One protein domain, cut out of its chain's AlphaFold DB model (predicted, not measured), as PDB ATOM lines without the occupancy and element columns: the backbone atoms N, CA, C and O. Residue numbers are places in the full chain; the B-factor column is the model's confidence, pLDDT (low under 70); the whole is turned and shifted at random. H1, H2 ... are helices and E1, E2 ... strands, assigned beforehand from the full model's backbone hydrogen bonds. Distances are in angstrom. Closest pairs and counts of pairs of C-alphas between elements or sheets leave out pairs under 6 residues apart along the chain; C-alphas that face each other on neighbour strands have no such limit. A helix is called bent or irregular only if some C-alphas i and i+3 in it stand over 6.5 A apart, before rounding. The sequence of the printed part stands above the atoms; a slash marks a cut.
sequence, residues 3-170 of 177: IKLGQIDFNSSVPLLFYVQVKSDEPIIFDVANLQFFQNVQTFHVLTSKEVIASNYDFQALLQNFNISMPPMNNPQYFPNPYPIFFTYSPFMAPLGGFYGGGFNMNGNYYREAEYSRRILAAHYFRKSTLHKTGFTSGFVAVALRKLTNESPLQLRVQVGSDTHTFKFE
ATOM      1  N   ILE A   3      42.332  30.565 -26.893       69.50
ATOM      2  CA  ILE A   3      41.013  30.200 -27.420       69.50
ATOM      3  C   ILE A   3      40.855  28.695 -27.274       69.50
ATOM      4  O   ILE A   3      41.774  27.941 -27.594       69.50
ATOM      5  N   LYS A   4      39.691  28.265 -26.792       69.69
ATOM      6  CA  LYS A   4      39.280  26.861 -26.763       69.69
ATOM      7  C   LYS A   4      38.014  26.701 -27.597       69.69
ATOM      8  O   LYS A   4      37.126  27.546 -27.544       69.69
ATOM      9  N   LEU A   5      37.939  25.618 -28.355       67.25
ATOM     10  CA  LEU A   5      36.796  25.275 -29.196       67.25
ATOM     11  C   LEU A   5      36.066  24.079 -28.577       67.25
ATOM     12  O   LEU A   5      36.705  23.095 -28.218       67.25
ATOM     13  N   GLY A   6      34.742  24.176 -28.466       60.00
ATOM     14  CA  GLY A   6      33.863  23.059 -28.151       60.00
ATOM     15  C   GLY A   6      33.066  22.691 -29.395       60.00
ATOM     16  O   GLY A   6      32.438  23.555 -30.009       60.00
ATOM     17  N   GLN A   7      33.100  21.414 -29.770       62.19
ATOM     18  CA  GLN A   7      32.469  20.916 -30.989       62.19
ATOM     19  C   GLN A   7      31.813  19.557 -30.748       62.19
ATOM     20  O   GLN A   7      32.384  18.692 -30.092       62.19
ATOM     21  N   ILE A   8      30.627  19.376 -31.314       51.72
ATOM     22  CA  ILE A   8      29.951  18.085 -31.441       51.72
ATOM     23  C   ILE A   8      29.610  17.994 -32.913       51.72
ATOM     24  O   ILE A   8      28.991  18.922 -33.416       51.72
ATOM     25  N   ASP A   9      30.136  16.981 -33.592       51.75
ATOM     26  CA  ASP A   9      29.910  16.588 -34.988       51.75
ATOM     27  C   ASP A   9      29.036  17.524 -35.844       51.75
ATOM     28  O   ASP A   9      27.850  17.725 -35.573       51.75
ATOM     29  N   PHE A  10      29.600  18.070 -36.931       51.22
ATOM     30  CA  PHE A  10      28.871  19.026 -37.770       51.22
ATOM     31  C   PHE A  10      27.639  18.399 -38.408       51.22
ATOM     32  O   PHE A  10      27.706  17.728 -39.436       51.22
ATOM     33  N   ASN A  11      26.483  18.751 -37.866       51.19
ATOM     34  CA  ASN A  11      25.296  18.923 -38.670       51.19
ATOM     35  C   ASN A  11      25.123  20.424 -38.917       51.19
ATOM     36  O   ASN A  11      25.290  21.233 -38.008       51.19
ATOM     37  N   SER A  12      24.770  20.806 -40.144       52.53
ATOM     38  CA  SER A  12      24.533  22.197 -40.575       52.53
ATOM     39  C   SER A  12      23.531  22.996 -39.713       52.53
ATOM     40  O   SER A  12      23.370  24.202 -39.902       52.53
ATOM     41  N   SER A  13      22.852  22.328 -38.778       58.28
ATOM     42  CA  SER A  13      21.896  22.868 -37.814       58.28
ATOM     43  C   SER A  13      22.484  23.225 -36.438       58.28
ATOM     44  O   SER A  13      21.769  23.841 -35.648       58.28
ATOM     45  N   VAL A  14      23.744  22.882 -36.135       69.62
ATOM     46  CA  VAL A  14      24.369  23.100 -34.814       69.62
ATOM     47  C   VAL A  14      25.382  24.257 -34.887       69.62
ATOM     48  O   VAL A  14      26.236  24.263 -35.778       69.62
ATOM     49  N   PRO A  15      25.304  25.267 -34.001       79.75
ATOM     50  CA  PRO A  15      26.260  26.371 -33.980       79.75
ATOM     51  C   PRO A  15      27.607  25.913 -33.412       79.75
ATOM     52  O   PRO A  15      27.669  24.988 -32.604       79.75
ATOM     53  N   LEU A  16      28.692  26.601 -33.771       85.81
ATOM     54  CA  LEU A  16      29.960  26.425 -33.063       85.81
ATOM     55  C   LEU A  16      29.991  27.243 -31.789       85.81
ATOM     56  O   LEU A  16      29.508  28.374 -31.773       85.81
ATOM     57  N   LEU A  17      30.632  26.692 -30.762       88.94
ATOM     58  CA  LEU A  17      30.834  27.358 -29.487       88.94
ATOM     59  C   LEU A  17      32.328  27.494 -29.183       88.94
ATOM     60  O   LEU A  17      33.044  26.511 -28.999       88.94
ATOM     61  N   PHE A  18      32.792  28.733 -29.089       88.94
ATOM     62  CA  PHE A  18      34.160  29.075 -28.724       88.94
ATOM     63  C   PHE A  18      34.187  29.661 -27.318       88.94
ATOM     64  O   PHE A  18      33.379  30.524 -26.984       88.94
ATOM     65  N   TYR A  19      35.146  29.235 -26.504       89.00
ATOM     66  CA  TYR A  19      35.520  29.924 -25.278       89.00
ATOM     67  C   TYR A  19      36.756  30.775 -25.554       89.00
ATOM     68  O   TYR A  19      37.833  30.263 -25.875       89.00
ATOM     69  N   VAL A  20      36.587  32.088 -25.454       89.69
ATOM     70  CA  VAL A  20      37.609  33.072 -25.798       89.69
ATOM     71  C   VAL A  20      38.156  33.676 -24.513       89.69
ATOM     72  O   VAL A  20      37.387  34.096 -23.652       89.69
ATOM     73  N   GLN A  21      39.482  33.725 -24.382       88.56
ATOM     74  CA  GLN A  21      40.178  34.340 -23.258       88.56
ATOM     75  C   GLN A  21      41.273  35.286 -23.769       88.56
ATOM     76  O   GLN A  21      42.278  34.876 -24.364       88.56
ATOM     77  N   VAL A  22      41.089  36.580 -23.521       89.00
ATOM     78  CA  VAL A  22      41.941  37.649 -24.054       89.00
ATOM     79  C   VAL A  22      42.501  38.485 -22.911       89.00
ATOM     80  O   VAL A  22      41.852  38.698 -21.890       89.00
ATOM     81  N   LYS A  23      43.736  38.941 -23.091       87.94
ATOM     82  CA  LYS A  23      44.381  39.969 -22.278       87.94
ATOM     83  C   LYS A  23      45.169  40.879 -23.207       87.94
ATOM     84  O   LYS A  23      45.557  40.438 -24.290       87.94
ATOM     85  N   SER A  24      45.419  42.095 -22.757       87.50
ATOM     86  CA  SER A  24      46.223  43.090 -23.457       87.50
ATOM     87  C   SER A  24      47.126  43.774 -22.441       87.50
ATOM     88  O   SER A  24      46.717  43.953 -21.296       87.50
ATOM     89  N   ASP A  25      48.342  44.143 -22.838       85.50
ATOM     90  CA  ASP A  25      49.217  44.952 -21.985       85.50
ATOM     91  C   ASP A  25      48.697  46.391 -21.851       85.50
ATOM     92  O   ASP A  25      48.850  47.005 -20.795       85.50
ATOM     93  N   GLU A  26      48.012  46.888 -22.884       88.12
ATOM     94  CA  GLU A  26      47.390  48.211 -22.919       88.12
ATOM     95  C   GLU A  26      45.869  48.145 -22.700       88.12
ATOM     96  O   GLU A  26      45.229  47.163 -23.103       88.12
ATOM     97  N   PRO A  27      45.263  49.185 -22.090       87.56
ATOM     98  CA  PRO A  27      43.821  49.269 -21.902       87.56
ATOM     99  C   PRO A  27      43.098  49.451 -23.242       87.56
ATOM    100  O   PRO A  27      43.049  50.548 -23.794       87.56
ATOM    101  N   ILE A  28      42.510  48.370 -23.754       90.12
ATOM    102  CA  ILE A  28      41.841  48.339 -25.063       90.12
ATOM    103  C   ILE A  28      40.409  47.849 -24.891       90.12
ATOM    104  O   ILE A  28      40.165  46.835 -24.241       90.12
ATOM    105  N   ILE A  29      39.454  48.550 -25.500       92.12
ATOM    106  CA  ILE A  29      38.066  48.091 -25.567       92.12
ATOM    107  C   ILE A  29      37.998  46.913 -26.536       92.12
ATOM    108  O   ILE A  29      38.342  47.054 -27.708       92.12
ATOM    109  N   PHE A  30      37.519  45.774 -26.049       91.62
ATOM    110  CA  PHE A  30      37.394  44.556 -26.831       91.62
ATOM    111  C   PHE A  30      35.965  44.017 -26.755       91.62
ATOM    112  O   PHE A  30      35.348  43.968 -25.688       91.62
ATOM    113  N   ASP A  31      35.434  43.632 -27.908       92.00
ATOM    114  CA  ASP A  31      34.065  43.170 -28.101       92.00
ATOM    115  C   ASP A  31      34.026  42.000 -29.095       92.00
ATOM    116  O   ASP A  31      34.993  41.704 -29.795       92.00
ATOM    117  N   VAL A  32      32.871  41.355 -29.209       89.94
ATOM    118  CA  VAL A  32      32.600  40.295 -30.184       89.94
ATOM    119  C   VAL A  32      32.800  40.788 -31.623       89.94
ATOM    120  O   VAL A  32      33.212  40.013 -32.477       89.94
ATOM    121  N   ALA A  33      32.604  42.084 -31.894       90.75
ATOM    122  CA  ALA A  33      32.890  42.691 -33.197       90.75
ATOM    123  C   ALA A  33      34.378  42.620 -33.603       90.75
ATOM    124  O   ALA A  33      34.698  42.709 -34.789       90.75
ATOM    125  N   ASN A  34      35.290  42.431 -32.642       91.88
ATOM    126  CA  ASN A  34      36.717  42.223 -32.895       91.88
ATOM    127  C   ASN A  34      37.057  40.773 -33.284       91.88
ATOM    128  O   ASN A  34      38.221  40.469 -33.558       91.88
ATOM    129  N   LEU A  35      36.063  39.881 -33.289       91.81
ATOM    130  CA  LEU A  35      36.182  38.484 -33.683       91.81
ATOM    131  C   LEU A  35      35.532  38.289 -35.051       91.81
ATOM    132  O   LEU A  35      34.337  38.511 -35.229       91.81
ATOM    133  N   GLN A  36      36.318  37.834 -36.020       92.19
ATOM    134  CA  GLN A  36      35.840  37.525 -37.362       92.19
ATOM    135  C   GLN A  36      36.119  36.065 -37.679       92.19
ATOM    136  O   GLN A  36      37.269  35.625 -37.680       92.19
ATOM    137  N   PHE A  37      35.058  35.323 -37.980       90.44
ATOM    138  CA  PHE A  37      35.142  33.936 -38.415       90.44
ATOM    139  C   PHE A  37      34.939  33.880 -39.920       90.44
ATOM    140  O   PHE A  37      33.981  34.453 -40.441       90.44
ATOM    141  N   PHE A  38      35.833  33.197 -40.621       89.06
ATOM    142  CA  PHE A  38      35.771  33.078 -42.068       89.06
ATOM    143  C   PHE A  38      36.383  31.768 -42.549       89.06
ATOM    144  O   PHE A  38      37.269  31.198 -41.922       89.06
ATOM    145  N   GLN A  39      35.891  31.289 -43.681       87.25
ATOM    146  CA  GLN A  39      36.384  30.106 -44.373       87.25
ATOM    147  C   GLN A  39      36.434  30.454 -45.859       87.25
ATOM    148  O   GLN A  39      35.435  30.890 -46.433       87.25
ATOM    149  N   ASN A  40      37.610  30.327 -46.476       84.75
ATOM    150  CA  ASN A  40      37.883  30.870 -47.808       84.75
ATOM    151  C   ASN A  40      37.493  32.361 -47.911       84.75
ATOM    152  O   ASN A  40      38.144  33.209 -47.304       84.75
ATOM    153  N   VAL A  41      36.431  32.671 -48.663       83.38
ATOM    154  CA  VAL A  41      35.905  34.033 -48.890       83.38
ATOM    155  C   VAL A  41      34.621  34.290 -48.082       83.38
ATOM    156  O   VAL A  41      34.122  35.412 -48.029       83.38
ATOM    157  N   GLN A  42      34.068  33.262 -47.433       86.62
ATOM    158  CA  GLN A  42      32.824  33.367 -46.682       86.62
ATOM    159  C   GLN A  42      33.097  33.790 -45.238       86.62
ATOM    160  O   GLN A  42      33.880  33.154 -44.537       86.62
ATOM    161  N   THR A  43      32.404  34.826 -44.774       88.38
ATOM    162  CA  THR A  43      32.362  35.215 -43.362       88.38
ATOM    163  C   THR A  43      31.158  34.579 -42.669       88.38
ATOM    164  O   THR A  43      30.089  34.410 -43.262       88.38
ATOM    165  N   PHE A  44      31.327  34.211 -41.401       88.44
ATOM    166  CA  PHE A  44      30.263  33.644 -40.579       88.44
ATOM    167  C   PHE A  44      29.727  34.669 -39.593       88.44
ATOM    168  O   PHE A  44      30.474  35.461 -39.018       88.44
ATOM    169  N   HIS A  45      28.413  34.612 -39.384       89.69
ATOM    170  CA  HIS A  45      27.739  35.461 -38.415       89.69
ATOM    171  C   HIS A  45      28.038  34.981 -36.998       89.69
ATOM    172  O   HIS A  45      27.743  33.834 -36.641       89.69
ATOM    173  N   VAL A  46      28.603  35.876 -36.196       91.38
ATOM    174  CA  VAL A  46      28.770  35.664 -34.764       91.38
ATOM    175  C   VAL A  46      27.487  36.093 -34.078       91.38
ATOM    176  O   VAL A  46      27.083  37.250 -34.173       91.38
ATOM    177  N   LEU A  47      26.843  35.157 -33.390       90.31
ATOM    178  CA  LEU A  47      25.603  35.430 -32.687       90.31
ATOM    179  C   LEU A  47      25.870  36.417 -31.549       90.31
ATOM    180  O   LEU A  47      26.882  36.362 -30.855       90.31
ATOM    181  N   THR A  48      24.945  37.327 -31.315       91.31
ATOM    182  CA  THR A  48      24.917  38.139 -30.101       91.31
ATOM    183  C   THR A  48      24.287  37.346 -28.958       91.31
ATOM    184  O   THR A  48      23.516  36.413 -29.180       91.31
ATOM    185  N   SER A  49      24.535  37.749 -27.708       90.19
ATOM    186  CA  SER A  49      23.867  37.145 -26.539       90.19
ATOM    187  C   SER A  49      22.331  37.158 -26.671       90.19
ATOM    188  O   SER A  49      21.663  36.191 -26.308       90.19
ATOM    189  N   LYS A  50      21.761  38.213 -27.273       89.44
ATOM    190  CA  LYS A  50      20.318  38.313 -27.544       89.44
ATOM    191  C   LYS A  50      19.856  37.302 -28.595       89.44
ATOM    192  O   LYS A  50      18.833  36.654 -28.399       89.44
ATOM    193  N   GLU A  51      20.609  37.146 -29.681       90.44
ATOM    194  CA  GLU A  51      20.307  36.150 -30.714       90.44
ATOM    195  C   GLU A  51      20.453  34.723 -30.186       90.44
ATOM    196  O   GLU A  51      19.642  33.877 -30.540       90.44
ATOM    197  N   VAL A  52      21.412  34.452 -29.293       89.69
ATOM    198  CA  VAL A  52      21.534  33.152 -28.614       89.69
ATOM    199  C   VAL A  52      20.253  32.823 -27.847       89.69
ATOM    200  O   VAL A  52      19.698  31.744 -28.045       89.69
ATOM    201  N   ILE A  53      19.738  33.760 -27.041       87.69
ATOM    202  CA  ILE A  53      18.486  33.570 -26.287       87.69
ATOM    203  C   ILE A  53      17.291  33.368 -27.231       87.69
ATOM    204  O   ILE A  53      16.464  32.492 -26.992       87.69
ATOM    205  N   ALA A  54      17.206  34.157 -28.305       86.62
ATOM    206  CA  ALA A  54      16.093  34.108 -29.255       86.62
ATOM    207  C   ALA A  54      16.169  32.935 -30.254       86.62
ATOM    208  O   ALA A  54      15.183  32.635 -30.923       86.62
ATOM    209  N   SER A  55      17.327  32.285 -30.389       85.00
ATOM    210  CA  SER A  55      17.536  31.183 -31.334       85.00
ATOM    211  C   SER A  55      16.854  29.892 -30.890       85.00
ATOM    212  O   SER A  55      16.610  29.698 -29.707       85.00
ATOM    213  N   ASN A  56      16.641  28.959 -31.817       82.69
ATOM    214  CA  ASN A  56      16.186  27.595 -31.509       82.69
ATOM    215  C   ASN A  56      17.351  26.605 -31.332       82.69
ATOM    216  O   ASN A  56      17.162  25.402 -31.488       82.69
ATOM    217  N   TYR A  57      18.564  27.102 -31.076       84.81
ATOM    218  CA  TYR A  57      19.729  26.245 -30.893       84.81
ATOM    219  C   TYR A  57      19.718  25.578 -29.520       84.81
ATOM    220  O   TYR A  57      19.359  26.199 -28.519       84.81
ATOM    221  N   ASP A  58      20.173  24.328 -29.487       83.00
ATOM    222  CA  ASP A  58      20.446  23.605 -28.255       83.00
ATOM    223  C   ASP A  58      21.960  23.535 -28.021       83.00
ATOM    224  O   ASP A  58      22.709  22.959 -28.811       83.00
ATOM    225  N   PHE A  59      22.410  24.156 -26.930       85.31
ATOM    226  CA  PHE A  59      23.815  24.213 -26.534       85.31
ATOM    227  C   PHE A  59      24.180  23.177 -25.466       85.31
ATOM    228  O   PHE A  59      25.319  23.183 -25.004       85.31
ATOM    229  N   GLN A  60      23.254  22.296 -25.063       83.12
ATOM    230  CA  GLN A  60      23.443  21.348 -23.962       83.12
ATOM    231  C   GLN A  60      24.754  20.587 -24.057       83.12
ATOM    232  O   GLN A  60      25.617  20.671 -23.185       83.12
ATOM    233  N   ALA A  61      24.898  19.844 -25.143       79.94
ATOM    234  CA  ALA A  61      26.042  18.983 -25.315       79.94
ATOM    235  C   ALA A  61      27.313  19.833 -25.564       79.94
ATOM    236  O   ALA A  61      28.393  19.484 -25.093       79.94
ATOM    237  N   LEU A  62      27.200  21.001 -26.218       83.50
ATOM    238  CA  LEU A  62      28.348  21.893 -26.446       83.50
ATOM    239  C   LEU A  62      28.906  22.438 -25.127       83.50
ATOM    240  O   LEU A  62      30.118  22.550 -24.981       83.50
ATOM    241  N   LEU A  63      28.040  22.748 -24.161       83.62
ATOM    242  CA  LEU A  63      28.434  23.173 -22.817       83.62
ATOM    243  C   LEU A  63      29.112  22.035 -22.036       83.62
ATOM    244  O   LEU A  63      30.092  22.284 -21.329       83.62
ATOM    245  N   GLN A  64      28.674  20.786 -22.223       81.81
ATOM    246  CA  GLN A  64      29.317  19.619 -21.607       81.81
ATOM    247  C   GLN A  64      30.771  19.431 -22.068       81.81
ATOM    248  O   GLN A  64      31.607  19.066 -21.246       81.81
ATOM    249  N   ASN A  65      31.119  19.784 -23.313       80.69
ATOM    250  CA  ASN A  65      32.519  19.782 -23.778       80.69
ATOM    251  C   ASN A  65      33.430  20.724 -22.975       80.69
ATOM    252  O   ASN A  65      34.647  20.543 -22.939       80.69
ATOM    253  N   PHE A  66      32.852  21.737 -22.327       77.75
ATOM    254  CA  PHE A  66      33.553  22.650 -21.427       77.75
ATOM    255  C   PHE A  66      33.401  22.258 -19.948       77.75
ATOM    256  O   PHE A  66      33.699  23.066 -19.070       77.75
ATOM    257  N   ASN A  67      32.947  21.031 -19.663       78.19
ATOM    258  CA  ASN A  67      32.599  20.522 -18.332       78.19
ATOM    259  C   ASN A  67      31.499  21.327 -17.620       78.19
ATOM    260  O   ASN A  67      31.360  21.256 -16.397       78.19
ATOM    261  N   ILE A  68      30.687  22.079 -18.368       75.19
ATOM    262  CA  ILE A  68      29.520  22.772 -17.825       75.19
ATOM    263  C   ILE A  68      28.364  21.778 -17.849       75.19
ATOM    264  O   ILE A  68      27.667  21.609 -18.850       75.19
ATOM    265  N   SER A  69      28.201  21.076 -16.729       67.44
ATOM    266  CA  SER A  69      27.079  20.164 -16.531       67.44
ATOM    267  C   SER A  69      25.806  20.968 -16.315       67.44
ATOM    268  O   SER A  69      25.745  21.829 -15.438       67.44
ATOM    269  N   MET A  70      24.780  20.677 -17.106       65.75
ATOM    270  CA  MET A  70      23.448  21.208 -16.852       65.75
ATOM    271  C   MET A  70      22.701  20.259 -15.918       65.75
ATOM    272  O   MET A  70      22.821  19.040 -16.082       65.75
ATOM    273  N   PRO A  71      21.957  20.781 -14.930       60.22
ATOM    274  CA  PRO A  71      21.173  19.933 -14.050       60.22
ATOM    275  C   PRO A  71      20.153  19.142 -14.883       60.22
ATOM    276  O   PRO A  71      19.531  19.729 -15.776       60.22
ATOM    277  N   PRO A  72      19.959  17.838 -14.613       57.22
ATOM    278  CA  PRO A  72      18.910  17.077 -15.271       57.22
ATOM    279  C   PRO A  72      17.568  17.740 -14.958       57.22
ATOM    280  O   PRO A  72      17.251  18.016 -13.797       57.22
ATOM    281  N   MET A  73      16.771  18.013 -15.989       55.28
ATOM    282  CA  MET A  73      15.399  18.437 -15.764       55.28
ATOM    283  C   MET A  73      14.618  17.226 -15.294       55.28
ATOM    284  O   MET A  73      14.244  16.369 -16.092       55.28
ATOM    285  N   ASN A  74      14.393  17.140 -13.984       46.06
ATOM    286  CA  ASN A  74      13.478  16.154 -13.435       46.06
ATOM    287  C   ASN A  74      12.146  16.289 -14.167       46.06
ATOM    288  O   ASN A  74      11.484  17.324 -14.102       46.06
ATOM    289  N   ASN A  75      11.791  15.232 -14.889       45.41
ATOM    290  CA  ASN A  75      10.524  15.102 -15.572       45.41
ATOM    291  C   ASN A  75       9.417  15.257 -14.514       45.41
ATOM    292  O   ASN A  75       9.354  14.423 -13.606       45.41
ATOM    293  N   PRO A  76       8.540  16.276 -14.564       46.53
ATOM    294  CA  PRO A  76       7.352  16.288 -13.728       46.53
ATOM    295  C   PRO A  76       6.345  15.299 -14.327       46.53
ATOM    296  O   PRO A  76       5.294  15.678 -14.830       46.53
ATOM    297  N   GLN A  77       6.680  14.014 -14.318       45.50
ATOM    298  CA  GLN A  77       5.741  12.939 -14.584       45.50
ATOM    299  C   GLN A  77       5.709  12.035 -13.369       45.50
ATOM    300  O   GLN A  77       6.403  11.037 -13.346       45.50
ATOM    301  N   TYR A  78       4.929  12.429 -12.362       39.31
ATOM    302  CA  TYR A  78       4.176  11.526 -11.480       39.31
ATOM    303  C   TYR A  78       3.093  12.326 -10.734       39.31
ATOM    304  O   TYR A  78       2.983  12.299  -9.517       39.31
ATOM    305  N   PHE A  79       2.262  13.049 -11.482       41.50
ATOM    306  CA  PHE A  79       0.875  13.265 -11.077       41.50
ATOM    307  C   PHE A  79       0.020  12.948 -12.304       41.50
ATOM    308  O   PHE A  79       0.260  13.545 -13.356       41.50
ATOM    309  N   PRO A  80      -0.915  11.984 -12.230       40.75
ATOM    310  CA  PRO A  80      -1.751  11.612 -13.358       40.75
ATOM    311  C   PRO A  80      -2.789  12.717 -13.559       40.75
ATOM    312  O   PRO A  80      -3.922  12.614 -13.105       40.75
ATOM    313  N   ASN A  81      -2.389  13.814 -14.196       41.28
ATOM    314  CA  ASN A  81      -3.330  14.789 -14.714       41.28
ATOM    315  C   ASN A  81      -3.474  14.514 -16.217       41.28
ATOM    316  O   ASN A  81      -2.492  14.682 -16.942       41.28
ATOM    317  N   PRO A  82      -4.639  14.054 -16.702       39.56
ATOM    318  CA  PRO A  82      -4.784  13.601 -18.084       39.56
ATOM    319  C   PRO A  82      -4.576  14.707 -19.131       39.56
ATOM    320  O   PRO A  82      -4.414  14.386 -20.304       39.56
ATOM    321  N   TYR A  83      -4.503  15.987 -18.741       44.12
ATOM    322  CA  TYR A  83      -4.196  17.095 -19.650       44.12
ATOM    323  C   TYR A  83      -3.466  18.228 -18.911       44.12
ATOM    324  O   TYR A  83      -4.113  19.006 -18.205       44.12
ATOM    325  N   PRO A  84      -2.138  18.389 -19.049       42.06
ATOM    326  CA  PRO A  84      -1.473  19.566 -18.516       42.06
ATOM    327  C   PRO A  84      -1.754  20.752 -19.448       42.06
ATOM    328  O   PRO A  84      -1.078  20.963 -20.454       42.06
ATOM    329  N   ILE A  85      -2.795  21.521 -19.131       44.72
ATOM    330  CA  ILE A  85      -3.066  22.810 -19.771       44.72
ATOM    331  C   ILE A  85      -2.092  23.819 -19.159       44.72
ATOM    332  O   ILE A  85      -2.225  24.197 -17.996       44.72
ATOM    333  N   PHE A  86      -1.087  24.239 -19.926       44.38
ATOM    334  CA  PHE A  86      -0.186  25.315 -19.521       44.38
ATOM    335  C   PHE A  86      -0.722  26.646 -20.043       44.38
ATOM    336  O   PHE A  86      -0.780  26.872 -21.249       44.38
ATOM    337  N   PHE A  87      -1.086  27.538 -19.128       39.16
ATOM    338  CA  PHE A  87      -1.433  28.912 -19.462       39.16
ATOM    339  C   PHE A  87      -0.157  29.755 -19.493       39.16
ATOM    340  O   PHE A  87       0.498  29.932 -18.469       39.16
ATOM    341  N   THR A  88       0.208  30.265 -20.670       40.62
ATOM    342  CA  THR A  88       1.269  31.270 -20.807       40.62
ATOM    343  C   THR A  88       0.636  32.649 -20.964       40.62
ATOM    344  O   THR A  88      -0.248  32.841 -21.799       40.62
ATOM    345  N   TYR A  89       1.047  33.607 -20.133       38.75
ATOM    346  CA  TYR A  89       0.589  34.991 -20.221       38.75
ATOM    347  C   TYR A  89       1.541  35.767 -21.134       38.75
ATOM    348  O   TYR A  89       2.706  35.972 -20.792       38.75
ATOM    349  N   SER A  90       1.055  36.189 -22.303       38.00
ATOM    350  CA  SER A  90       1.798  37.067 -23.210       38.00
ATOM    351  C   SER A  90       1.325  38.512 -23.030       38.00
ATOM    352  O   SER A  90       0.168  38.807 -23.336       38.00
ATOM    353  N   PRO A  91       2.191  39.444 -22.593       39.47
ATOM    354  CA  PRO A  91       1.811  40.845 -22.420       39.47
ATOM    355  C   PRO A  91       1.609  41.604 -23.747       39.47
ATOM    356  O   PRO A  91       1.228  42.769 -23.725       39.47
ATOM    357  N   PHE A  92       1.837  40.971 -24.906       41.94
ATOM    358  CA  PHE A  92       1.786  41.620 -26.226       41.94
ATOM    359  C   PHE A  92       0.459  41.435 -26.992       41.94
ATOM    360  O   PHE A  92       0.329  41.942 -28.102       41.94
ATOM    361  N   MET A  93      -0.535  40.736 -26.431       43.47
ATOM    362  CA  MET A  93      -1.822  40.435 -27.097       43.47
ATOM    363  C   MET A  93      -3.028  40.968 -26.302       43.47
ATOM    364  O   MET A  93      -4.065  40.321 -26.183       43.47
ATOM    365  N   ALA A  94      -2.880  42.159 -25.722       41.16
ATOM    366  CA  ALA A  94      -3.739  42.660 -24.653       41.16
ATOM    367  C   ALA A  94      -5.201  43.067 -24.977       41.16
ATOM    368  O   ALA A  94      -5.918  43.271 -24.000       41.16
ATOM    369  N   PRO A  95      -5.733  43.188 -26.219       41.25
ATOM    370  CA  PRO A  95      -7.138  43.585 -26.352       41.25
ATOM    371  C   PRO A  95      -8.119  42.404 -26.422       41.25
ATOM    372  O   PRO A  95      -9.321  42.623 -26.333       41.25
ATOM    373  N   LEU A  96      -7.654  41.157 -26.565       38.44
ATOM    374  CA  LEU A  96      -8.526  39.981 -26.638       38.44
ATOM    375  C   LEU A  96      -8.011  38.922 -25.669       38.44
ATOM    376  O   LEU A  96      -7.215  38.064 -26.041       38.44
ATOM    377  N   GLY A  97      -8.435  39.023 -24.407       40.97
ATOM    378  CA  GLY A  97      -8.118  38.064 -23.351       40.97
ATOM    379  C   GLY A  97      -8.481  36.637 -23.756       40.97
ATOM    380  O   GLY A  97      -9.618  36.205 -23.598       40.97
ATOM    381  N   GLY A  98      -7.500  35.912 -24.285       36.59
ATOM    382  CA  GLY A  98      -7.616  34.521 -24.688       36.59
ATOM    383  C   GLY A  98      -6.541  33.709 -23.989       36.59
ATOM    384  O   GLY A  98      -5.359  33.806 -24.313       36.59
ATOM    385  N   PHE A  99      -6.949  32.893 -23.023       40.91
ATOM    386  CA  PHE A  99      -6.115  31.805 -22.538       40.91
ATOM    387  C   PHE A  99      -6.021  30.743 -23.644       40.91
ATOM    388  O   PHE A  99      -6.992  30.038 -23.914       40.91
ATOM    389  N   TYR A 100      -4.866  30.621 -24.299       38.97
ATOM    390  CA  TYR A 100      -4.628  29.562 -25.281       38.97
ATOM    391  C   TYR A 100      -4.174  28.282 -24.569       38.97
ATOM    392  O   TYR A 100      -3.021  28.159 -24.160       38.97
ATOM    393  N   GLY A 101      -5.092  27.326 -24.416       38.06
ATOM    394  CA  GLY A 101      -4.782  25.962 -23.988       38.06
ATOM    395  C   GLY A 101      -4.371  25.105 -25.185       38.06
ATOM    396  O   GLY A 101      -5.226  24.560 -25.875       38.06
ATOM    397  N   GLY A 102      -3.068  24.996 -25.443       40.50
ATOM    398  CA  GLY A 102      -2.514  24.082 -26.445       40.50
ATOM    399  C   GLY A 102      -1.974  22.818 -25.783       40.50
ATOM    400  O   GLY A 102      -0.910  22.854 -25.169       40.50
ATOM    401  N   GLY A 103      -2.692  21.700 -25.893       42.78
ATOM    402  CA  GLY A 103      -2.185  20.394 -25.479       42.78
ATOM    403  C   GLY A 103      -1.126  19.892 -26.461       42.78
ATOM    404  O   GLY A 103      -1.465  19.480 -27.566       42.78
ATOM    405  N   PHE A 104       0.145  19.897 -26.056       43.47
ATOM    406  CA  PHE A 104       1.242  19.303 -26.823       43.47
ATOM    407  C   PHE A 104       1.998  18.292 -25.955       43.47
ATOM    408  O   PHE A 104       2.931  18.634 -25.232       43.47
ATOM    409  N   ASN A 105       1.611  17.018 -26.048       44.38
ATOM    410  CA  ASN A 105       2.356  15.882 -25.488       44.38
ATOM    411  C   ASN A 105       3.525  15.468 -26.405       44.38
ATOM    412  O   ASN A 105       3.711  14.294 -26.709       44.38
ATOM    413  N   MET A 106       4.318  16.438 -26.865       44.97
ATOM    414  CA  MET A 106       5.603  16.184 -27.516       44.97
ATOM    415  C   MET A 106       6.664  17.134 -26.945       44.97
ATOM    416  O   MET A 106       6.557  18.350 -27.055       44.97
ATOM    417  N   ASN A 107       7.701  16.550 -26.341       52.41
ATOM    418  CA  ASN A 107       9.026  17.144 -26.125       52.41
ATOM    419  C   ASN A 107       9.131  18.413 -25.254       52.41
ATOM    420  O   ASN A 107      10.126  19.127 -25.345       52.41
ATOM    421  N   GLY A 108       8.178  18.684 -24.353       54.00
ATOM    422  CA  GLY A 108       8.256  19.834 -23.434       54.00
ATOM    423  C   GLY A 108       9.556  19.904 -22.613       54.00
ATOM    424  O   GLY A 108      10.055  20.996 -22.355       54.00
ATOM    425  N   ASN A 109      10.148  18.757 -22.266       59.56
ATOM    426  CA  ASN A 109      11.434  18.707 -21.564       59.56
ATOM    427  C   ASN A 109      12.606  19.115 -22.465       59.56
ATOM    428  O   ASN A 109      13.411  19.927 -22.038       59.56
ATOM    429  N   TYR A 110      12.647  18.659 -23.720       59.53
ATOM    430  CA  TYR A 110      13.684  19.047 -24.684       59.53
ATOM    431  C   TYR A 110      13.675  20.559 -24.957       59.53
ATOM    432  O   TYR A 110      14.716  21.211 -24.935       59.53
ATOM    433  N   TYR A 111      12.491  21.155 -25.148       65.38
ATOM    434  CA  TYR A 111      12.384  22.607 -25.337       65.38
ATOM    435  C   TYR A 111      12.846  23.390 -24.104       65.38
ATOM    436  O   TYR A 111      13.478  24.438 -24.252       65.38
ATOM    437  N   ARG A 112      12.571  22.874 -22.897       71.12
ATOM    438  CA  ARG A 112      13.070  23.456 -21.646       71.12
ATOM    439  C   ARG A 112      14.582  23.290 -21.523       71.12
ATOM    440  O   ARG A 112      15.261  24.266 -21.245       71.12
ATOM    441  N   GLU A 113      15.134  22.114 -21.785       74.19
ATOM    442  CA  GLU A 113      16.582  21.863 -21.765       74.19
ATOM    443  C   GLU A 113      17.336  22.803 -22.714       74.19
ATOM    444  O   GLU A 113      18.266  23.497 -22.290       74.19
ATOM    445  N   ALA A 114      16.854  22.947 -23.951       78.12
ATOM    446  CA  ALA A 114      17.404  23.887 -24.923       78.12
ATOM    447  C   ALA A 114      17.244  25.357 -24.486       78.12
ATOM    448  O   ALA A 114      18.094  26.203 -24.759       78.12
ATOM    449  N   GLU A 115      16.147  25.724 -23.817       80.88
ATOM    450  CA  GLU A 115      15.980  27.069 -23.245       80.88
ATOM    451  C   GLU A 115      16.972  27.351 -22.113       80.88
ATOM    452  O   GLU A 115      17.587  28.420 -22.071       80.88
ATOM    453  N   TYR A 116      17.172  26.397 -21.211       82.62
ATOM    454  CA  TYR A 116      18.109  26.556 -20.107       82.62
ATOM    455  C   TYR A 116      19.560  26.574 -20.589       82.62
ATOM    456  O   TYR A 116      20.336  27.397 -20.100       82.62
ATOM    457  N   SER A 117      19.916  25.769 -21.597       85.69
ATOM    458  CA  SER A 117      21.252  25.805 -22.203       85.69
ATOM    459  C   SER A 117      21.562  27.169 -22.817       85.69
ATOM    460  O   SER A 117      22.623  27.740 -22.554       85.69
ATOM    461  N   ARG A 118      20.593  27.769 -23.524       89.00
ATOM    462  CA  ARG A 118      20.683  29.146 -24.037       89.00
ATOM    463  C   ARG A 118      20.863  30.179 -22.925       89.00
ATOM    464  O   ARG A 118      21.693  31.075 -23.064       89.00
ATOM    465  N   ARG A 119      20.126  30.065 -21.813       86.12
ATOM    466  CA  ARG A 119      20.233  30.994 -20.668       86.12
ATOM    467  C   ARG A 119      21.591  30.908 -19.972       86.12
ATOM    468  O   ARG A 119      22.186  31.947 -19.693       86.12
ATOM    469  N   ILE A 120      22.092  29.695 -19.727       86.94
ATOM    470  CA  ILE A 120      23.421  29.473 -19.138       86.94
ATOM    471  C   ILE A 120      24.493  30.058 -20.059       86.94
ATOM    472  O   ILE A 120      25.324  30.853 -19.621       86.94
ATOM    473  N   LEU A 121      24.430  29.737 -21.353       89.44
ATOM    474  CA  LEU A 121      25.358  30.280 -22.335       89.44
ATOM    475  C   LEU A 121      25.313  31.815 -22.379       89.44
ATOM    476  O   LEU A 121      26.359  32.459 -22.382       89.44
ATOM    477  N   ALA A 122      24.121  32.414 -22.373       88.38
ATOM    478  CA  ALA A 122      23.958  33.864 -22.391       88.38
ATOM    479  C   ALA A 122      24.523  34.544 -21.131       88.38
ATOM    480  O   ALA A 122      25.091  35.635 -21.225       88.38
ATOM    481  N   ALA A 123      24.416  33.900 -19.964       86.31
ATOM    482  CA  ALA A 123      24.994  34.403 -18.720       86.31
ATOM    483  C   ALA A 123      26.529  34.473 -18.787       86.31
ATOM    484  O   ALA A 123      27.111  35.460 -18.333       86.31
ATOM    485  N   HIS A 124      27.155  33.476 -19.420       89.38
ATOM    486  CA  HIS A 124      28.607  33.366 -19.608       89.38
ATOM    487  C   HIS A 124      29.095  33.864 -20.980       89.38
ATOM    488  O   HIS A 124      30.226  33.582 -21.385       89.38
ATOM    489  N   TYR A 125      28.251  34.591 -21.711       91.94
ATOM    490  CA  TYR A 125      28.597  35.102 -23.031       91.94
ATOM    491  C   TYR A 125      29.688  36.165 -22.939       91.94
ATOM    492  O   TYR A 125      29.739  36.928 -21.972       91.94
ATOM    493  N   PHE A 126      30.541  36.245 -23.959       92.19
ATOM    494  CA  PHE A 126      31.572  37.268 -24.035       92.19
ATOM    495  C   PHE A 126      30.928  38.658 -24.087       92.19
ATOM    496  O   PHE A 126      30.046  38.920 -24.907       92.19
ATOM    497  N   ARG A 127      31.348  39.552 -23.186       90.31
ATOM    498  CA  ARG A 127      30.814  40.915 -23.075       90.31
ATOM    499  C   ARG A 127      31.886  41.927 -23.431       90.31
ATOM    500  O   ARG A 127      33.049  41.769 -23.055       90.31
ATOM    501  N   LYS A 128      31.453  43.008 -24.080       92.25
ATOM    502  CA  LYS A 128      32.277  44.191 -24.295       92.25
ATOM    503  C   LYS A 128      32.887  44.643 -22.973       92.25
ATOM    504  O   LYS A 128      32.170  44.904 -22.006       92.25
ATOM    505  N   SER A 129      34.205  44.724 -22.943       90.81
ATOM    506  CA  SER A 129      34.960  45.091 -21.749       90.81
ATOM    507  C   SER A 129      36.313  45.668 -22.138       90.81
ATOM    508  O   SER A 129      36.760  45.545 -23.280       90.81
ATOM    509  N   THR A 130      36.948  46.348 -21.191       91.06
ATOM    510  CA  THR A 130      38.303  46.861 -21.366       91.06
ATOM    511  C   THR A 130      39.289  45.783 -20.935       91.06
ATOM    512  O   THR A 130      39.221  45.278 -19.815       91.06
ATOM    513  N   LEU A 131      40.189  45.404 -21.837       88.62
ATOM    514  CA  LEU A 131      41.271  44.472 -21.550       88.62
ATOM    515  C   LEU A 131      42.319  45.155 -20.676       88.62
ATOM    516  O   LEU A 131      42.622  46.328 -20.869       88.62
ATOM    517  N   HIS A 132      42.902  44.407 -19.747       86.06
ATOM    518  CA  HIS A 132      43.943  44.904 -18.855       86.06
ATOM    519  C   HIS A 132      45.093  43.905 -18.766       86.06
ATOM    520  O   HIS A 132      44.919  42.709 -19.008       86.06
ATOM    521  N   LYS A 133      46.262  44.387 -18.339       84.56
ATOM    522  CA  LYS A 133      47.458  43.554 -18.174       84.56
ATOM    523  C   LYS A 133      47.319  42.524 -17.051       84.56
ATOM    524  O   LYS A 133      47.845  41.417 -17.141       84.56
ATOM    525  N   THR A 134      46.615  42.898 -15.983       83.06
ATOM    526  CA  THR A 134      46.514  42.139 -14.726       83.06
ATOM    527  C   THR A 134      45.410  41.084 -14.723       83.06
ATOM    528  O   THR A 134      45.333  40.302 -13.779       83.06
ATOM    529  N   GLY A 135      44.571  41.021 -15.760       80.50
ATOM    530  CA  GLY A 135      43.422  40.123 -15.799       80.50
ATOM    531  C   GLY A 135      43.083  39.658 -17.206       80.50
ATOM    532  O   GLY A 135      43.320  40.350 -18.192       80.50
ATOM    533  N   PHE A 136      42.504  38.465 -17.296       84.19
ATOM    534  CA  PHE A 136      41.930  37.983 -18.542       84.19
ATOM    535  C   PHE A 136      40.443  38.294 -18.576       84.19
ATOM    536  O   PHE A 136      39.721  38.015 -17.621       84.19
ATOM    537  N   THR A 137      39.987  38.803 -19.711       87.88
ATOM    538  CA  THR A 137      38.567  38.804 -20.045       87.88
ATOM    539  C   THR A 137      38.249  37.497 -20.745       87.88
ATOM    540  O   THR A 137      38.949  37.112 -21.687       87.88
ATOM    541  N   SER A 138      37.200  36.816 -20.301       87.62
ATOM    542  CA  SER A 138      36.749  35.586 -20.929       87.62
ATOM    543  C   SER A 138      35.244  35.525 -21.119       87.62
ATOM    544  O   SER A 138      34.478  36.245 -20.480       87.62
ATOM    545  N   GLY A 139      34.829  34.647 -22.024       89.31
ATOM    546  CA  GLY A 139      33.427  34.356 -22.261       89.31
ATOM    547  C   GLY A 139      33.226  33.489 -23.490       89.31
ATOM    548  O   GLY A 139      34.152  33.238 -24.269       89.31
ATOM    549  N   PHE A 140      31.995  33.024 -23.646       92.31
ATOM    550  CA  PHE A 140      31.598  32.223 -24.789       92.31
ATOM    551  C   PHE A 140      31.180  33.069 -25.986       92.31
ATOM    552  O   PHE A 140      30.606  34.145 -25.838       92.31
ATOM    553  N   VAL A 141      31.430  32.534 -27.174       92.44
ATOM    554  CA  VAL A 141      31.045  33.114 -28.456       92.44
ATOM    555  C   VAL A 141      30.471  32.006 -29.328       92.44
ATOM    556  O   VAL A 141      31.120  30.983 -29.545       92.44
ATOM    557  N   ALA A 142      29.249  32.203 -29.813       91.62
ATOM    558  CA  ALA A 142      28.551  31.258 -30.669       91.62
ATOM    559  C   ALA A 142      28.541  31.748 -32.122       91.62
ATOM    560  O   ALA A 142      28.275  32.920 -32.387       91.62
ATOM    561  N   VAL A 143      28.807  30.851 -33.070       89.06
ATOM    562  CA  VAL A 143      28.910  31.179 -34.500       89.06
ATOM    563  C   VAL A 143      27.930  30.331 -35.297       89.06
ATOM    564  O   VAL A 143      27.930  29.101 -35.201       89.06
ATOM    565  N   ALA A 144      27.091  30.985 -36.100       85.19
ATOM    566  CA  ALA A 144      26.125  30.307 -36.952       85.19
ATOM    567  C   ALA A 144      26.805  29.789 -38.229       85.19
ATOM    568  O   ALA A 144      27.154  30.558 -39.125       85.19
ATOM    569  N   LEU A 145      26.955  28.469 -38.342       75.19
ATOM    570  CA  LEU A 145      27.674  27.817 -39.441       75.19
ATOM    571  C   LEU A 145      26.809  27.465 -40.654       75.19
ATOM    572  O   LEU A 145      26.843  26.353 -41.190       75.19
ATOM    573  N   ARG A 146      26.026  28.422 -41.145       71.50
ATOM    574  CA  ARG A 146      25.320  28.195 -42.410       71.50
ATOM    575  C   ARG A 146      26.356  28.022 -43.532       71.50
ATOM    576  O   ARG A 146      27.097  28.956 -43.821       71.50
ATOM    577  N   LYS A 147      26.337  26.858 -44.200       69.06
ATOM    578  CA  LYS A 147      27.148  26.526 -45.393       69.06
ATOM    579  C   LYS A 147      28.653  26.307 -45.153       69.06
ATOM    580  O   LYS A 147      29.441  26.560 -46.056       69.06
ATOM    581  N   LEU A 148      29.057  25.829 -43.977       72.75
ATOM    582  CA  LEU A 148      30.444  25.399 -43.768       72.75
ATOM    583  C   LEU A 148      30.811  24.256 -44.743       72.75
ATOM    584  O   LEU A 148      29.993  23.362 -44.975       72.75
ATOM    585  N   THR A 149      32.021  24.282 -45.306       70.00
ATOM    586  CA  THR A 149      32.547  23.228 -46.193       70.00
ATOM    587  C   THR A 149      33.699  22.461 -45.534       70.00
ATOM    588  O   THR A 149      34.314  22.947 -44.592       70.00
ATOM    589  N   ASN A 150      34.013  21.260 -46.032       72.50
ATOM    590  CA  ASN A 150      35.174  20.467 -45.583       72.50
ATOM    591  C   ASN A 150      36.478  20.820 -46.314       72.50
ATOM    592  O   ASN A 150      37.516  20.223 -46.062       72.50
ATOM    593  N   GLU A 151      36.424  21.744 -47.269       74.31
ATOM    594  CA  GLU A 151      37.511  21.965 -48.227       74.31
ATOM    595  C   GLU A 151      38.632  22.851 -47.672       74.31
ATOM    596  O   GLU A 151      39.701  22.950 -48.267       74.31
ATOM    597  N   SER A 152      38.396  23.535 -46.552       79.38
ATOM    598  CA  SER A 152      39.360  24.467 -45.966       79.38
ATOM    599  C   SER A 152      39.154  24.619 -44.459       79.38
ATOM    600  O   SER A 152      38.031  24.453 -43.985       79.38
ATOM    601  N   PRO A 153      40.193  24.970 -43.685       83.81
ATOM    602  CA  PRO A 153      40.043  25.200 -42.254       83.81
ATOM    603  C   PRO A 153      39.247  26.479 -41.976       83.81
ATOM    604  O   PRO A 153      39.386  27.490 -42.674       83.81
ATOM    605  N   LEU A 154      38.463  26.461 -40.898       86.50
ATOM    606  CA  LEU A 154      37.822  27.659 -40.365       86.50
ATOM    607  C   LEU A 154      38.890  28.554 -39.742       86.50
ATOM    608  O   LEU A 154      39.692  28.114 -38.916       86.50
ATOM    609  N   GLN A 155      38.887  29.823 -40.115       90.19
ATOM    610  CA  GLN A 155      39.824  30.814 -39.619       90.19
ATOM    611  C   GLN A 155      39.106  31.781 -38.683       90.19
ATOM    612  O   GLN A 155      38.025  32.282 -38.983       90.19
ATOM    613  N   LEU A 156      39.730  32.053 -37.542       90.69
ATOM    614  CA  LEU A 156      39.321  33.084 -36.602       90.69
ATOM    615  C   LEU A 156      40.383  34.173 -36.601       90.69
ATOM    616  O   LEU A 156      41.515  33.942 -36.178       90.69
ATOM    617  N   ARG A 157      40.002  35.365 -37.047       92.38
ATOM    618  CA  ARG A 157      40.799  36.579 -36.916       92.38
ATOM    619  C   ARG A 157      40.321  37.357 -35.703       92.38
ATOM    620  O   ARG A 157      39.135  37.641 -35.566       92.38
ATOM    621  N   VAL A 158      41.262  37.698 -34.839       91.81
ATOM    622  CA  VAL A 158      41.027  38.458 -33.616       91.81
ATOM    623  C   VAL A 158      41.869  39.716 -33.658       91.81
ATOM    624  O   VAL A 158      43.091  39.632 -33.761       91.81
ATOM    625  N   GLN A 159      41.209  40.866 -33.584       91.44
ATOM    626  CA  GLN A 159      41.870  42.165 -33.584       91.44
ATOM    627  C   GLN A 159      41.968  42.715 -32.158       91.44
ATOM    628  O   GLN A 159      40.949  42.968 -31.519       91.44
ATOM    629  N   VAL A 160      43.187  42.919 -31.662       88.75
ATOM    630  CA  VAL A 160      43.467  43.491 -30.338       88.75
ATOM    631  C   VAL A 160      44.297  44.757 -30.543       88.75
ATOM    632  O   VAL A 160      45.500  44.690 -30.765       88.75
ATOM    633  N   GLY A 161      43.650  45.923 -30.522       86.38
ATOM    634  CA  GLY A 161      44.312  47.183 -30.872       86.38
ATOM    635  C   GLY A 161      44.761  47.195 -32.334       86.38
ATOM    636  O   GLY A 161      43.941  47.008 -33.237       86.38
ATOM    637  N   SER A 162      46.058  47.408 -32.561       86.69
ATOM    638  CA  SER A 162      46.696  47.302 -33.880       86.69
ATOM    639  C   SER A 162      46.973  45.861 -34.308       86.69
ATOM    640  O   SER A 162      47.159  45.597 -35.496       86.69
ATOM    641  N   ASP A 163      46.996  44.926 -33.360       88.12
ATOM    642  CA  ASP A 163      47.496  43.584 -33.604       88.12
ATOM    643  C   ASP A 163      46.383  42.672 -34.103       88.12
ATOM    644  O   ASP A 163      45.249  42.680 -33.616       88.12
ATOM    645  N   THR A 164      46.714  41.856 -35.101       91.44
ATOM    646  CA  THR A 164      45.792  40.882 -35.683       91.44
ATOM    647  C   THR A 164      46.335  39.478 -35.479       91.44
ATOM    648  O   THR A 164      47.360  39.103 -36.045       91.44
ATOM    649  N   HIS A 165      45.614  38.669 -34.709       89.62
ATOM    650  CA  HIS A 165      45.933  37.264 -34.486       89.62
ATOM    651  C   HIS A 165      45.004  36.381 -35.311       89.62
ATOM    652  O   HIS A 165      43.792  36.585 -35.311       89.62
ATOM    653  N   THR A 166      45.555  35.386 -36.005       89.88
ATOM    654  CA  THR A 166      44.765  34.438 -36.803       89.88
ATOM    655  C   THR A 166      44.957  33.022 -36.280       89.88
ATOM    656  O   THR A 166      46.085  32.557 -36.135       89.88
ATOM    657  N   PHE A 167      43.848  32.335 -36.028       87.44
ATOM    658  CA  PHE A 167      43.794  30.949 -35.576       87.44
ATOM    659  C   PHE A 167      43.098  30.114 -36.642       87.44
ATOM    660  O   PHE A 167      42.136  30.577 -37.253       87.44
ATOM    661  N   LYS A 168      43.585  28.896 -36.869       87.00
ATOM    662  CA  LYS A 168      43.001  27.949 -37.820       87.00
ATOM    663  C   LYS A 168      42.479  26.744 -37.055       87.00
ATOM    664  O   LYS A 168      43.179  26.218 -36.192       87.00
ATOM    665  N   PHE A 169      41.266  26.333 -37.382       81.56
ATOM    666  CA  PHE A 169      40.615  25.164 -36.817       81.56
ATOM    667  C   PHE A 169      40.293  24.207 -37.957       81.56
ATOM    668  O   PHE A 169      39.738  24.622 -38.973       81.56
ATOM    669  N   GLU A 170      40.656  22.939 -37.788       76.75
ATOM    670  CA  GLU A 170      40.199  21.870 -38.672       76.75
ATOM    671  C   GLU A 170      38.796  21.469 -38.235       76.75
ATOM    672  O   GLU A 170      38.553  21.153 -37.069       76.75
TER     673      GLU A 170
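What this domain is: This is residues 3 to 170 of the 177 residues of an uncharacterized protein of Helicobacter mustelae (strain ATCC 43772 / LMG 18044 / NCTC 12198 / 12198) (UniProt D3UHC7). One curled sheet of seven strands folds back on itself like an open part of a barrel, its leaves E1 E2 E7 and E4 E8 E9 facing each other with E5 as the hinge, and the small sheet E3 E6 lies near one end of the strands. H3 reaches away from this body with H1 and H2 packed on it, and the unnamed stretch of residues 65 to 107 goes farther out, where residues 77 to 82 and 91 to 96 stick out. The printed part has 168 residues, under half of them in named elements, in the order E1 E2 E3 E4 E5 H1 H2 H3 E6 E7 E8 E9; the large sheet runs E1 E2 E7 E5 E4 E8 E9, both sheets are antiparallel, and the class is mixed. The whole is loose and elongated, with a radius of gyration of the C-alphas of 20.0 A and spans of 62 by 37 by 33 A.

How they stand to each other: Start at edge strand E1, residues 3 to 6, in a hairpin with E2, residues 16 to 22: N 4 and O 19 are 2.9 A apart, within hydrogen-bond range, as are the N and O pairs that follow. Next comes E7, residues 137 to 144, with N 18 and O 141 at 2.8 A. E5, residues 42 to 46, pairs with E7 through N 144 and O 45, 3.0 A, and forms a hairpin with E4, residues 35 to 39, through N 44 and O 37, 2.8 A. E8, residues 154 to 160, follows with N 36 and O 157 at 2.9 A, then edge strand E9, residues 163 to 169, in a hairpin with E8, N 156 and O 167 at 2.8 A. This is a folded sheet, one sheet bent back into two leaves, and it is strongly twisted. In the small sheet, E3, residues 28 to 30, is antiparallel to E6, residues 129 to 131, with N 131 and O 28 at 2.8 A. H3, residues 108 to 123, only grazes the large sheet with residues 121 to 123. H1, residues 49 to 54, only grazes it with residues 49 to 52. H3 touches H1 with residues 115 to 122 alone, at a shallow tilt of 14 degrees, opposite ways; their closest C-alphas, Ser 49 and Ala 122, are 5.3 A apart. H2, residues 60 to 64, touches H3, with the C-alphas of Gln 60 and Ser 117 closest at 5.3 A. In H1, H2 and H3 every O i to N i+4 pair is within hydrogen-bond range.

Where its parts are: Find C-alpha 3 at (41.013, 30.200, -27.420), where E1 begins. H3 runs 22.7 A from C-alpha 108 at (8.256, 19.834, -23.434); E7 is 22.6 A long, and E9 runs 19.9 A to C-alpha 169 at (40.615, 25.164, -36.817).

The domain as a whole: The C-alphas farthest apart, Pro 80 and Ser 162, are 63.6 A apart. The printed part has no cut, and the link from H2 to H3 is long, with 43 residues. Look for pLDDT under 70 at residues 3 to 14, 69 to 111 and 147; the mean of the printed part is 73.9.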